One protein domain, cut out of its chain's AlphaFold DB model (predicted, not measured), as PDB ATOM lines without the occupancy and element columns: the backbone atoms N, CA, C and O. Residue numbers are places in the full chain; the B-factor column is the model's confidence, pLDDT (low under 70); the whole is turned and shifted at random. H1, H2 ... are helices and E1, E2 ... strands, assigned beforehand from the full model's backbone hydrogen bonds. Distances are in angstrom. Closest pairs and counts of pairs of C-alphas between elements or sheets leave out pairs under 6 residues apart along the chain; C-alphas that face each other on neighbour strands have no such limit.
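What this domain is: This is residues 4 to 89 of the 93 residues of an uncharacterized protein of Flavobacterium rivuli WB 3.3-2 = DSM 21788 (UniProt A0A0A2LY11). A small two-stranded antiparallel sheet, E3 and E4, sits near the middle; helix H1 packs over one of its faces, and the short helices H2 and H3 lie on the other side. A second, separate sheet, the hairpin E1 and E2, lies toward one end of the longest axis, where E2 runs on into E3 at 87 degrees. The printed part has 86 residues with three named helices and four named strands, in the order H1, E1, E2, E3, H2, H3, E4; the class is mixed, helices and strands, with under half of the residues in named elements. The whole is compact, with a radius of gyration of the C-alphas of 12.7 A, and rounded, spanning 35 by 26 by 24 A.

How they stand to each other: E3, residues 31 to 36, and E4, residues 68 to 73, are antiparallel neighbours at 155 degrees between their directions; N 33 and O 71 are within hydrogen-bond range at 2.8 A, as are N 69 and O 35 at 2.8 A. Outside the named strands there are two short pairings: residues 33 to 34 of E3 pair with residues 58 to 59, parallel, and residues 72 to 73 of E4 pair with residues 87 to 88, antiparallel. The closest C-alphas of H1, residues 4 to 13, and E3 are those of Phe 10 and Leu 34, 6.5 A apart. For H1 and E4 they are those of Ala 6 and Tyr 68, 6.1 A apart. H2, residues 37 to 41, follows E3 directly, and its closest C-alpha pair with E4 is Lys 37 and Tyr 68, 5.2 A. H3, residues 45 to 51, is apart from E3 and from H2. E1, residues 19 to 22, and E2, residues 25 to 28, form an antiparallel hairpin at 138 degrees, with N 20 and O 27 at 2.9 A; both are apart from E3 and E4. In H1, H2 and H3 every O i to N i+4 pair is within hydrogen-bond range.

Where its parts are: E3 measures 17.0 A from first to last C-alpha, E4 16.1 A and H1 14.1 A. H1 begins at C-alpha 4, (42.078, -2.928, 41.339). E3 begins at C-alpha 31, (50.831, -20.350, 43.135), and E4 ends at C-alpha 73, (52.325, -20.278, 48.434). The shorter elements are H3 at 9.8 A, E2 at 9.7 A, E1 at 9.5 A and H2 at 6.9 A.

The domain as a whole: The two C-alphas farthest apart, those of Asp 65 and Lys 79, are 36.4 A apart. The printed part has no cut. The link H3 to E4, residues 52 to 67, is long; the other links between named elements are tight. Residues 74 to 89 also have no named element. The mean pLDDT of the printed part is 71.5, with 32 residues under 70, among them residues 17 to 27 and 76 to 89.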
ATOM      1  N   GLN A   4      41.582  -3.009  42.717       86.50
ATOM      2  CA  GLN A   4      42.078  -2.928  41.339       86.50
ATOM      3  C   GLN A   4      43.596  -3.122  41.251       86.50
ATOM      4  O   GLN A   4      44.062  -3.940  40.466       86.50
ATOM      5  N   ASN A   5      44.370  -2.444  42.103       85.75
ATOM      6  CA  ASN A   5      45.824  -2.589  42.099       85.75
ATOM      7  C   ASN A   5      46.244  -4.006  42.513       85.75
ATOM      8  O   ASN A   5      47.209  -4.549  41.981       85.75
ATOM      9  N   ALA A   6      45.526  -4.611  43.465       85.25
ATOM     10  CA  ALA A   6      45.789  -5.983  43.885       85.25
ATOM     11  C   ALA A   6      45.447  -6.989  42.773       85.25
ATOM     12  O   ALA A   6      46.173  -7.959  42.579       85.25
ATOM     13  N   LYS A   7      44.374  -6.738  42.018       86.38
ATOM     14  CA  LYS A   7      43.957  -7.549  40.877       86.38
ATOM     15  C   LYS A   7      44.969  -7.489  39.739       86.38
ATOM     16  O   LYS A   7      45.350  -8.540  39.229       86.38
ATOM     17  N   ASP A   8      45.438  -6.292  39.399       88.06
ATOM     18  CA  ASP A   8      46.437  -6.086  38.348       88.06
ATOM     19  C   ASP A   8      47.749  -6.806  38.704       88.06
ATOM     20  O   ASP A   8      48.255  -7.608  37.919       88.06
ATOM     21  N   ALA A   9      48.244  -6.623  39.936       84.75
ATOM     22  CA  ALA A   9      49.430  -7.328  40.423       84.75
ATOM     23  C   ALA A   9      49.229  -8.855  40.462       84.75
ATOM     24  O   ALA A   9      50.124  -9.614  40.092       84.75
ATOM     25  N   PHE A  10      48.050  -9.331  40.871       87.19
ATOM     26  CA  PHE A  10      47.726 -10.755  40.842       87.19
ATOM     27  C   PHE A  10      47.722 -11.315  39.415       87.19
ATOM     28  O   PHE A  10      48.233 -12.409  39.194       87.19
ATOM     29  N   ASP A  11      47.180 -10.591  38.438       86.88
ATOM     30  CA  ASP A  11      47.133 -11.046  37.048       86.88
ATOM     31  C   ASP A  11      48.519 -11.131  36.395       86.88
ATOM     32  O   ASP A  11      48.736 -12.000  35.543       86.88
ATOM     33  N   GLU A  12      49.467 -10.301  36.831       84.25
ATOM     34  CA  GLU A  12      50.881 -10.427  36.469       84.25
ATOM     35  C   GLU A  12      51.540 -11.635  37.153       84.25
ATOM     36  O   GLU A  12      52.246 -12.418  36.512       84.25
ATOM     37  N   LEU A  13      51.276 -11.826  38.448       82.00
ATOM     38  CA  LEU A  13      51.917 -12.857  39.267       82.00
ATOM     39  C   LEU A  13      51.346 -14.262  39.052       82.00
ATOM     40  O   LEU A  13      52.068 -15.241  39.198       82.00
ATOM     41  N   LYS A  14      50.075 -14.413  38.672       79.81
ATOM     42  CA  LYS A  14      49.428 -15.734  38.563       79.81
ATOM     43  C   LYS A  14      50.080 -16.657  37.530       79.81
ATOM     44  O   LYS A  14      49.911 -17.869  37.634       79.81
ATOM     45  N   ASN A  15      50.802 -16.082  36.561       74.44
ATOM     46  CA  ASN A  15      51.566 -16.788  35.528       74.44
ATOM     47  C   ASN A  15      53.074 -16.846  35.837       74.44
ATOM     48  O   ASN A  15      53.868 -17.249  34.989       74.44
ATOM     49  N   PHE A  16      53.498 -16.384  37.014       71.75
ATOM     50  CA  PHE A  16      54.898 -16.363  37.405       71.75
ATOM     51  C   PHE A  16      55.362 -17.781  37.768       71.75
ATOM     52  O   PHE A  16      55.090 -18.281  38.854       71.75
ATOM     53  N   GLU A  17      56.110 -18.409  36.862       60.00
ATOM     54  CA  GLU A  17      56.776 -19.709  37.064       60.00
ATOM     55  C   GLU A  17      58.210 -19.554  37.629       60.00
ATOM     56  O   GLU A  17      59.108 -20.353  37.354       60.00
ATOM     57  N   GLY A  18      58.476 -18.466  38.359       60.47
ATOM     58  CA  GLY A  18      59.818 -18.085  38.802       60.47
ATOM     59  C   GLY A  18      60.178 -18.523  40.226       60.47
ATOM     60  O   GLY A  18      59.331 -18.861  41.051       60.47
ATOM     61  N   LYS A  19      61.478 -18.470  40.540       60.62
ATOM     62  CA  LYS A  19      61.996 -18.599  41.912       60.62
ATOM     63  C   LYS A  19      62.007 -17.223  42.572       60.62
ATOM     64  O   LYS A  19      62.508 -16.272  41.975       60.62
ATOM     65  N   ALA A  20      61.489 -17.121  43.790       61.00
ATOM     66  CA  ALA A  20      61.595 -15.921  44.610       61.00
ATOM     67  C   ALA A  20      62.575 -16.168  45.754       61.00
ATOM     68  O   ALA A  20      62.583 -17.240  46.350       61.00
ATOM     69  N   THR A  21      63.406 -15.187  46.083       53.78
ATOM     70  CA  THR A  21      64.365 -15.325  47.182       53.78
ATOM     71  C   THR A  21      63.719 -14.833  48.478       53.78
ATOM     72  O   THR A  21      63.397 -13.651  48.593       53.78
ATOM     73  N   PHE A  22      63.528 -15.712  49.465       54.84
ATOM     74  CA  PHE A  22      63.034 -15.345  50.798       54.84
ATOM     75  C   PHE A  22      64.137 -15.528  51.829       54.84
ATOM     76  O   PHE A  22      64.740 -16.592  51.906       54.84
ATOM     77  N   LYS A  23      64.436 -14.484  52.614       55.78
ATOM     78  CA  LYS A  23      65.503 -14.500  53.639       55.78
ATOM     79  C   LYS A  23      66.875 -15.000  53.130       55.78
ATOM     80  O   LYS A  23      67.693 -15.459  53.919       55.78
ATOM     81  N   GLY A  24      67.150 -14.865  51.830       59.91
ATOM     82  CA  GLY A  24      68.396 -15.323  51.207       59.91
ATOM     83  C   GLY A  24      68.372 -16.761  50.677       59.91
ATOM     84  O   GLY A  24      69.384 -17.202  50.141       59.91
ATOM     85  N   GLU A  25      67.240 -17.464  50.768       59.75
ATOM     86  CA  GLU A  25      67.051 -18.797  50.192       59.75
ATOM     87  C   GLU A  25      66.134 -18.750  48.964       59.75
ATOM     88  O   GLU A  25      65.083 -18.100  48.963       59.75
ATOM     89  N   ASP A  26      66.533 -19.455  47.903       63.44
ATOM     90  CA  ASP A  26      65.715 -19.629  46.705       63.44
ATOM     91  C   ASP A  26      64.473 -20.461  47.044       63.44
ATOM     92  O   ASP A  26      64.546 -21.671  47.259       63.44
ATOM     93  N   THR A  27      63.317 -19.810  47.049       69.38
ATOM     94  CA  THR A  27      62.014 -20.417  47.303       69.38
ATOM     95  C   THR A  27      61.245 -20.524  45.988       69.38
ATOM     96  O   THR A  27      61.063 -19.545  45.261       69.38
ATOM     97  N   VAL A  28      60.789 -21.729  45.653       72.88
ATOM     98  CA  VAL A  28      59.924 -21.944  44.487       72.88
ATOM     99  C   VAL A  28      58.496 -21.582  44.880       72.88
ATOM    100  O   VAL A  28      57.971 -22.129  45.846       72.88
ATOM    101  N   ILE A  29      57.870 -20.659  44.153       76.62
ATOM    102  CA  ILE A  29      56.454 -20.342  44.352       76.62
ATOM    103  C   ILE A  29      55.631 -21.311  43.504       76.62
ATOM    104  O   ILE A  29      55.910 -21.486  42.321       76.62
ATOM    105  N   THR A  30      54.629 -21.948  44.106       77.31
ATOM    106  CA  THR A  30      53.720 -22.865  43.407       77.31
ATOM    107  C   THR A  30      52.529 -22.112  42.823       77.31
ATOM    108  O   THR A  30      52.155 -22.352  41.679       77.31
ATOM    109  N   TYR A  31      51.923 -21.208  43.596       80.25
ATOM    110  CA  TYR A  31      50.831 -20.350  43.135       80.25
ATOM    111  C   TYR A  31      50.632 -19.134  44.039       80.25
ATOM    112  O   TYR A  31      51.156 -19.066  45.153       80.25
ATOM    113  N   PHE A  32      49.847 -18.177  43.545       84.69
ATOM    114  CA  PHE A  32      49.445 -16.970  44.255       84.69
ATOM    115  C   PHE A  32      47.959 -16.998  44.607       84.69
ATOM    116  O   PHE A  32      47.141 -17.543  43.864       84.69
ATOM    117  N   VAL A  33      47.610 -16.358  45.716       86.44
ATOM    118  CA  VAL A  33      46.227 -16.173  46.150       86.44
ATOM    119  C   VAL A  33      45.967 -14.699  46.400       86.44
ATOM    120  O   VAL A  33      46.716 -14.064  47.138       86.44
ATOM    121  N   LEU A  34      44.908 -14.164  45.801       88.00
ATOM    122  CA  LEU A  34      44.395 -12.825  46.083       88.00
ATOM    123  C   LEU A  34      43.200 -12.934  47.035       88.00
ATOM    124  O   LEU A  34      42.240 -13.633  46.721       88.00
ATOM    125  N   LEU A  35      43.248 -12.260  48.182       88.62
ATOM    126  CA  LEU A  35      42.189 -12.329  49.191       88.62
ATOM    127  C   LEU A  35      42.033 -11.011  49.973       88.62
ATOM    128  O   LEU A  35      43.004 -10.248  50.088       88.62
ATOM    129  N   PRO A  36      40.840 -10.734  50.525       87.56
ATOM    130  CA  PRO A  36      40.610  -9.605  51.420       87.56
ATOM    131  C   PRO A  36      41.505  -9.679  52.659       87.56
ATOM    132  O   PRO A  36      41.807 -10.756  53.168       87.56
ATOM    133  N   LYS A  37      41.916  -8.525  53.188       81.69
ATOM    134  CA  LYS A  37      42.819  -8.453  54.344       81.69
ATOM    135  C   LYS A  37      42.251  -9.135  55.592       81.69
ATOM    136  O   LYS A  37      43.016  -9.769  56.308       81.69
ATOM    137  N   GLN A  38      40.946  -9.031  55.830       81.06
ATOM    138  CA  GLN A  38      40.278  -9.711  56.946       81.06
ATOM    139  C   GLN A  38      40.525 -11.231  56.939       81.06
ATOM    140  O   GLN A  38      40.779 -11.817  57.983       81.06
ATOM    141  N   ASP A  39      40.564 -11.846  55.756       77.94
ATOM    142  CA  ASP A  39      40.734 -13.292  55.602       77.94
ATOM    143  C   ASP A  39      42.203 -13.719  55.755       77.94
ATOM    144  O   ASP A  39      42.497 -14.905  55.884       77.94
ATOM    145  N   VAL A  40      43.141 -12.763  55.763       75.19
ATOM    146  CA  VAL A  40      44.567 -13.005  56.030       75.19
ATOM    147  C   VAL A  40      44.834 -13.143  57.526       75.19
ATOM    148  O   VAL A  40      45.694 -13.928  57.919       75.19
ATOM    149  N   GLU A  41      44.138 -12.366  58.360       72.19
ATOM    150  CA  GLU A  41      44.426 -12.288  59.799       72.19
ATOM    151  C   GLU A  41      44.085 -13.599  60.535       72.19
ATOM    152  O   GLU A  41      44.794 -13.966  61.471       72.19
ATOM    153  N   ASP A  42      43.099 -14.354  60.038       69.38
ATOM    154  CA  ASP A  42      42.669 -15.653  60.581       69.38
ATOM    155  C   ASP A  42      43.119 -16.861  59.727       69.38
ATOM    156  O   ASP A  42      42.641 -17.990  59.894       69.38
ATOM    157  N   LEU A  43      44.043 -16.651  58.785       71.12
ATOM    158  CA  LEU A  43      44.406 -17.661  57.795       71.12
ATOM    159  C   LEU A  43      45.217 -18.815  58.410       71.12
ATOM    160  O   LEU A  43      46.396 -18.675  58.737       71.12
ATOM    161  N   SER A  44      44.617 -20.007  58.475       72.56
ATOM    162  CA  SER A  44      45.333 -21.257  58.752       72.56
ATOM    163  C   SER A  44      45.571 -22.037  57.459       72.56
ATOM    164  O   SER A  44      44.627 -22.500  56.823       72.56
ATOM    165  N   LEU A  45      46.841 -22.223  57.084       66.94
ATOM    166  CA  LEU A  45      47.275 -22.813  55.808       66.94
ATOM    167  C   LEU A  45      46.650 -24.153  55.472       66.94
ATOM    168  O   LEU A  45      46.157 -24.353  54.368       66.94
ATOM    169  N   LYS A  46      46.730 -25.100  56.402       68.94
ATOM    170  CA  LYS A  46      46.330 -26.474  56.121       68.94
ATOM    171  C   LYS A  46      44.817 -26.568  55.863       68.94
ATOM    172  O   LYS A  46      44.460 -27.057  54.794       68.94
ATOM    173  N   PRO A  47      43.942 -26.032  56.737       72.00
ATOM    174  CA  PRO A  47      42.515 -25.920  56.437       72.00
ATOM    175  C   PRO A  47      42.233 -25.110  55.170       72.00
ATOM    176  O   PRO A  47      41.374 -25.490  54.382       72.00
ATOM    177  N   PHE A  48      42.972 -24.018  54.956       76.38
ATOM    178  CA  PHE A  48      42.793 -23.154  53.797       76.38
ATOM    179  C   PHE A  48      43.058 -23.899  52.482       76.38
ATOM    180  O   PHE A  48      42.233 -23.864  51.579       76.38
ATOM    181  N   LEU A  49      44.154 -24.646  52.378       70.56
ATOM    182  CA  LEU A  49      44.483 -25.413  51.173       70.56
ATOM    183  C   LEU A  49      43.621 -26.668  50.995       70.56
ATOM    184  O   LEU A  49      43.381 -27.098  49.869       70.56
ATOM    185  N   GLU A  50      43.136 -27.252  52.091       72.25
ATOM    186  CA  GLU A  50      42.153 -28.337  52.039       72.25
ATOM    187  C   GLU A  50      40.799 -27.832  51.510       72.25
ATOM    188  O   GLU A  50      40.196 -28.483  50.657       72.25
ATOM    189  N   GLN A  51      40.348 -26.657  51.964       72.06
ATOM    190  CA  GLN A  51      39.103 -26.020  51.529       72.06
ATOM    191  C   GLN A  51      39.193 -25.488  50.095       72.06
ATOM    192  O   GLN A  51      38.281 -25.694  49.293       72.06
ATOM    193  N   TYR A  52      40.291 -24.814  49.769       69.31
ATOM    194  CA  TYR A  52      40.553 -24.234  48.460       69.31
ATOM    195  C   TYR A  52      41.534 -25.132  47.710       69.31
ATOM    196  O   TYR A  52      42.702 -24.801  47.503       69.31
ATOM    197  N   THR A  53      41.053 -26.314  47.314       59.72
ATOM    198  CA  THR A  53      41.833 -27.250  46.500       59.72
ATOM    199  C   THR A  53      41.961 -26.686  45.083       59.72
ATOM    200  O   THR A  53      41.117 -26.928  44.221       59.72
ATOM    201  N   ALA A  54      42.998 -25.888  44.833       62.00
ATOM    202  CA  ALA A  54      43.248 -25.291  43.527       62.00
ATOM    203  C   ALA A  54      44.448 -25.951  42.843       62.00
ATOM    204  O   ALA A  54      45.482 -26.204  43.458       62.00
ATOM    205  N   SER A  55      44.331 -26.198  41.538       60.88
ATOM    206  CA  SER A  55      45.447 -26.660  40.706       60.88
ATOM    207  C   SER A  55      46.387 -25.524  40.269       60.88
ATOM    208  O   SER A  55      47.289 -25.766  39.473       60.88
ATOM    209  N   GLY A  56      46.160 -24.288  40.733       73.56
ATOM    210  CA  GLY A  56      46.927 -23.092  40.377       73.56
ATOM    211  C   GLY A  56      46.450 -21.850  41.137       73.56
ATOM    212  O   GLY A  56      45.635 -21.967  42.045       73.56
ATOM    213  N   SER A  57      46.953 -20.670  40.762       83.31
ATOM    214  CA  SER A  57      46.645 -19.380  41.405       83.31
ATOM    215  C   SER A  57      45.164 -18.994  41.306       83.31
ATOM    216  O   SER A  57      44.563 -19.146  40.241       83.31
ATOM    217  N   PHE A  58      44.579 -18.461  42.383       85.88
ATOM    218  CA  PHE A  58      43.147 -18.134  42.455       85.88
ATOM    219  C   PHE A  58      42.846 -16.893  43.308       85.88
ATOM    220  O   PHE A  58      43.686 -16.408  44.061       85.88
ATOM    221  N   GLU A  59      41.630 -16.374  43.171       88.19
ATOM    222  CA  GLU A  59      41.123 -15.206  43.894       88.19
ATOM    223  C   GLU A  59      39.955 -15.613  44.795       88.19
ATOM    224  O   GLU A  59      39.135 -16.454  44.419       88.19
ATOM    225  N   ILE A  60      39.884 -15.008  45.979       85.56
ATOM    226  CA  ILE A  60      38.742 -15.086  46.884       85.56
ATOM    227  C   ILE A  60      37.973 -13.771  46.777       85.56
ATOM    228  O   ILE A  60      38.474 -12.707  47.151       85.56
ATOM    229  N   GLU A  61      36.752 -13.853  46.248       81.44
ATOM    230  CA  GLU A  61      35.845 -12.708  46.187       81.44
ATOM    231  C   GLU A  61      35.414 -12.283  47.596       81.44
ATOM    232  O   GLU A  61      35.138 -13.111  48.466       81.44
ATOM    233  N   GLY A  62      35.340 -10.972  47.811       83.00
ATOM    234  CA  GLY A  62      35.041 -10.374  49.107       83.00
ATOM    235  C   GLY A  62      34.646  -8.907  48.966       83.00
ATOM    236  O   GLY A  62      34.224  -8.465  47.898       83.00
ATOM    237  N   ASN A  63      34.748  -8.136  50.047       84.00
ATOM    238  CA  ASN A  63      34.389  -6.721  50.014       84.00
ATOM    239  C   ASN A  63      35.469  -5.883  49.303       84.00
ATOM    240  O   ASN A  63      36.562  -5.700  49.832       84.00
ATOM    241  N   HIS A  64      35.154  -5.324  48.131       85.06
ATOM    242  CA  HIS A  64      36.101  -4.537  47.322       85.06
ATOM    243  C   HIS A  64      36.421  -3.148  47.900       85.06
ATOM    244  O   HIS A  64      37.380  -2.514  47.452       85.06
ATOM    245  N   ASP A  65      35.655  -2.686  48.894       83.94
ATOM    246  CA  ASP A  65      35.958  -1.457  49.636       83.94
ATOM    247  C   ASP A  65      37.089  -1.659  50.662       83.94
ATOM    248  O   ASP A  65      37.602  -0.692  51.231       83.94
ATOM    249  N   GLU A  66      37.506  -2.908  50.891       82.38
ATOM    250  CA  GLU A  66      38.573  -3.253  51.823       82.38
ATOM    251  C   GLU A  66      39.915  -3.520  51.131       82.38
ATOM    252  O   GLU A  66      39.984  -3.794  49.929       82.38
ATOM    253  N   PRO A  67      41.034  -3.439  51.876       84.50
ATOM    254  CA  PRO A  67      42.330  -3.781  51.330       84.50
ATOM    255  C   PRO A  67      42.417  -5.265  50.970       84.50
ATOM    256  O   PRO A  67      42.044  -6.126  51.761       84.50
ATOM    257  N   TYR A  68      43.026  -5.555  49.829       85.75
ATOM    258  CA  TYR A  68      43.391  -6.902  49.412       85.75
ATOM    259  C   TYR A  68      44.881  -7.172  49.620       85.75
ATOM    260  O   TYR A  68      45.716  -6.252  49.585       85.75
ATOM    261  N   THR A  69      45.187  -8.454  49.802       84.12
ATOM    262  CA  THR A  69      46.525  -9.009  49.997       84.12
ATOM    263  C   THR A  69      46.764 -10.123  48.988       84.12
ATOM    264  O   THR A  69      45.870 -10.920  48.713       84.12
ATOM    265  N   ILE A  70      47.982 -10.177  48.450       82.94
ATOM    266  CA  ILE A  70      48.443 -11.289  47.622       82.94
ATOM    267  C   ILE A  70      49.374 -12.147  48.468       82.94
ATOM    268  O   ILE A  70      50.302 -11.643  49.101       82.94
ATOM    269  N   ILE A  71      49.131 -13.447  48.457       81.25
ATOM    270  CA  ILE A  71      49.929 -14.435  49.163       81.25
ATOM    271  C   ILE A  71      50.582 -15.356  48.142       81.25
ATOM    272  O   ILE A  71      49.898 -15.916  47.292       81.25
ATOM    273  N   ALA A  72      51.897 -15.536  48.244       77.44
ATOM    274  CA  ALA A  72      52.616 -16.566  47.504       77.44
ATOM    275  C   ALA A  72      52.714 -17.838  48.351       77.44
ATOM    276  O   ALA A  72      53.116 -17.777  49.516       77.44
ATOM    277  N   ILE A  73      52.364 -18.979  47.759       76.69
ATOM    278  CA  ILE A  73      52.325 -20.278  48.434       76.69
ATOM    279  C   ILE A  73      53.338 -21.217  47.784       76.69
ATOM    280  O   ILE A  73      53.341 -21.408  46.567       76.69
ATOM    281  N   ASN A  74      54.187 -21.820  48.616       76.12
ATOM    282  CA  ASN A  74      55.067 -22.921  48.243       76.12
ATOM    283  C   ASN A  74      54.516 -24.225  48.836       76.12
ATOM    284  O   ASN A  74      54.580 -24.447  50.047       76.12
ATOM    285  N   THR A  75      53.987 -25.105  47.987       71.56
ATOM    286  CA  THR A  75      53.422 -26.379  48.445       71.56
ATOM    287  C   THR A  75      54.474 -27.415  48.822       71.56
ATOM    288  O   THR A  75      54.183 -28.309  49.612       71.56
ATOM    289  N   ASP A  76      55.695 -27.318  48.293       64.06
ATOM    290  CA  ASP A  76      56.784 -28.251  48.609       64.06
ATOM    291  C   ASP A  76      57.373 -27.988  49.995       64.06
ATOM    292  O   ASP A  76      57.789 -28.922  50.691       64.06
ATOM    293  N   ALA A  77      57.345 -26.724  50.429       59.44
ATOM    294  CA  ALA A  77      57.753 -26.339  51.767       59.44
ATOM    295  C   ALA A  77      56.858 -26.969  52.842       59.44
ATOM    296  O   ALA A  77      57.386 -27.222  53.922       59.44
ATOM    297  N   MET A  78      55.578 -27.316  52.560       52.09
ATOM    298  CA  MET A  78      54.593 -27.911  53.509       52.09
ATOM    299  C   MET A  78      55.086 -29.143  54.293       52.09
ATOM    300  O   MET A  78      54.437 -29.587  55.238       52.09
ATOM    301  N   LYS A  79      56.234 -29.715  53.918       48.06
ATOM    302  CA  LYS A  79      56.920 -30.789  54.646       48.06
ATOM    303  C   LYS A  79      57.741 -30.316  55.860       48.06
ATOM    304  O   LYS A  79      58.212 -31.171  56.608       48.06
ATOM    305  N   TYR A  80      57.911 -29.010  56.083       43.72
ATOM    306  CA  TYR A  80      58.799 -28.442  57.105       43.72
ATOM    307  C   TYR A  80      58.055 -27.553  58.120       43.72
ATOM    308  O   TYR A  80      58.156 -26.341  58.077       43.72
ATOM    309  N   ASN A  81      57.315 -28.185  59.038       41.38
ATOM    310  CA  ASN A  81      56.913 -27.835  60.422       41.38
ATOM    311  C   ASN A  81      56.894 -26.392  61.020       41.38
ATOM    312  O   ASN A  81      56.615 -26.303  62.212       41.38
ATOM    313  N   ASN A  82      57.119 -25.281  60.311       41.75
ATOM    314  CA  ASN A  82      57.019 -23.929  60.882       41.75
ATOM    315  C   ASN A  82      56.140 -23.004  60.037       41.75
ATOM    316  O   ASN A  82      56.475 -22.675  58.902       41.75
ATOM    317  N   ASP A  83      55.050 -22.523  60.643       43.31
ATOM    318  CA  ASP A  83      54.010 -21.702  60.003       43.31
ATOM    319  C   ASP A  83      54.527 -20.389  59.375       43.31
ATOM    320  O   ASP A  83      53.865 -19.776  58.542       43.31
ATOM    321  N   THR A  84      55.738 -19.962  59.744       44.72
ATOM    322  CA  THR A  84      56.362 -18.703  59.310       44.72
ATOM    323  C   THR A  84      57.115 -18.797  57.980       44.72
ATOM    324  O   THR A  84      57.448 -17.756  57.415       44.72
ATOM    325  N   ASP A  85      57.396 -20.004  57.477       44.44
ATOM    326  CA  ASP A  85      58.173 -20.204  56.239       44.44
ATOM    327  C   ASP A  85      57.293 -20.493  55.009       44.44
ATOM    328  O   ASP A  85      57.786 -20.594  53.888       44.44
ATOM    329  N   TYR A  86      55.975 -20.585  55.196       50.12
ATOM    330  CA  TYR A  86      55.032 -20.917  54.124       50.12
ATOM    331  C   TYR A  86      54.478 -19.712  53.380       50.12
ATOM    332  O   TYR A  86      54.092 -19.829  52.217       50.12
ATOM    333  N   PHE A  87      54.425 -18.568  54.055       50.66
ATOM    334  CA  PHE A  87      53.899 -17.342  53.492       50.66
ATOM    335  C   PHE A  87      55.030 -16.385  53.172       50.66
ATOM    336  O   PHE A  87      55.552 -15.665  54.022       50.66
ATOM    337  N   LEU A  88      55.346 -16.313  51.887       51.69
ATOM    338  CA  LEU A  88      55.916 -15.107  51.323       51.69
ATOM    339  C   LEU A  88      54.774 -14.094  51.216       51.69
ATOM    340  O   LEU A  88      54.108 -13.986  50.183       51.69
ATOM    341  N   THR A  89      54.515 -13.350  52.295       44.09
ATOM    342  CA  THR A  89      53.736 -12.118  52.173       44.09
ATOM    343  C   THR A  89      54.607 -11.128  51.410       44.09
ATOM    344  O   THR A  89      55.375 -10.363  51.996       44.09
TER     345      THR A  89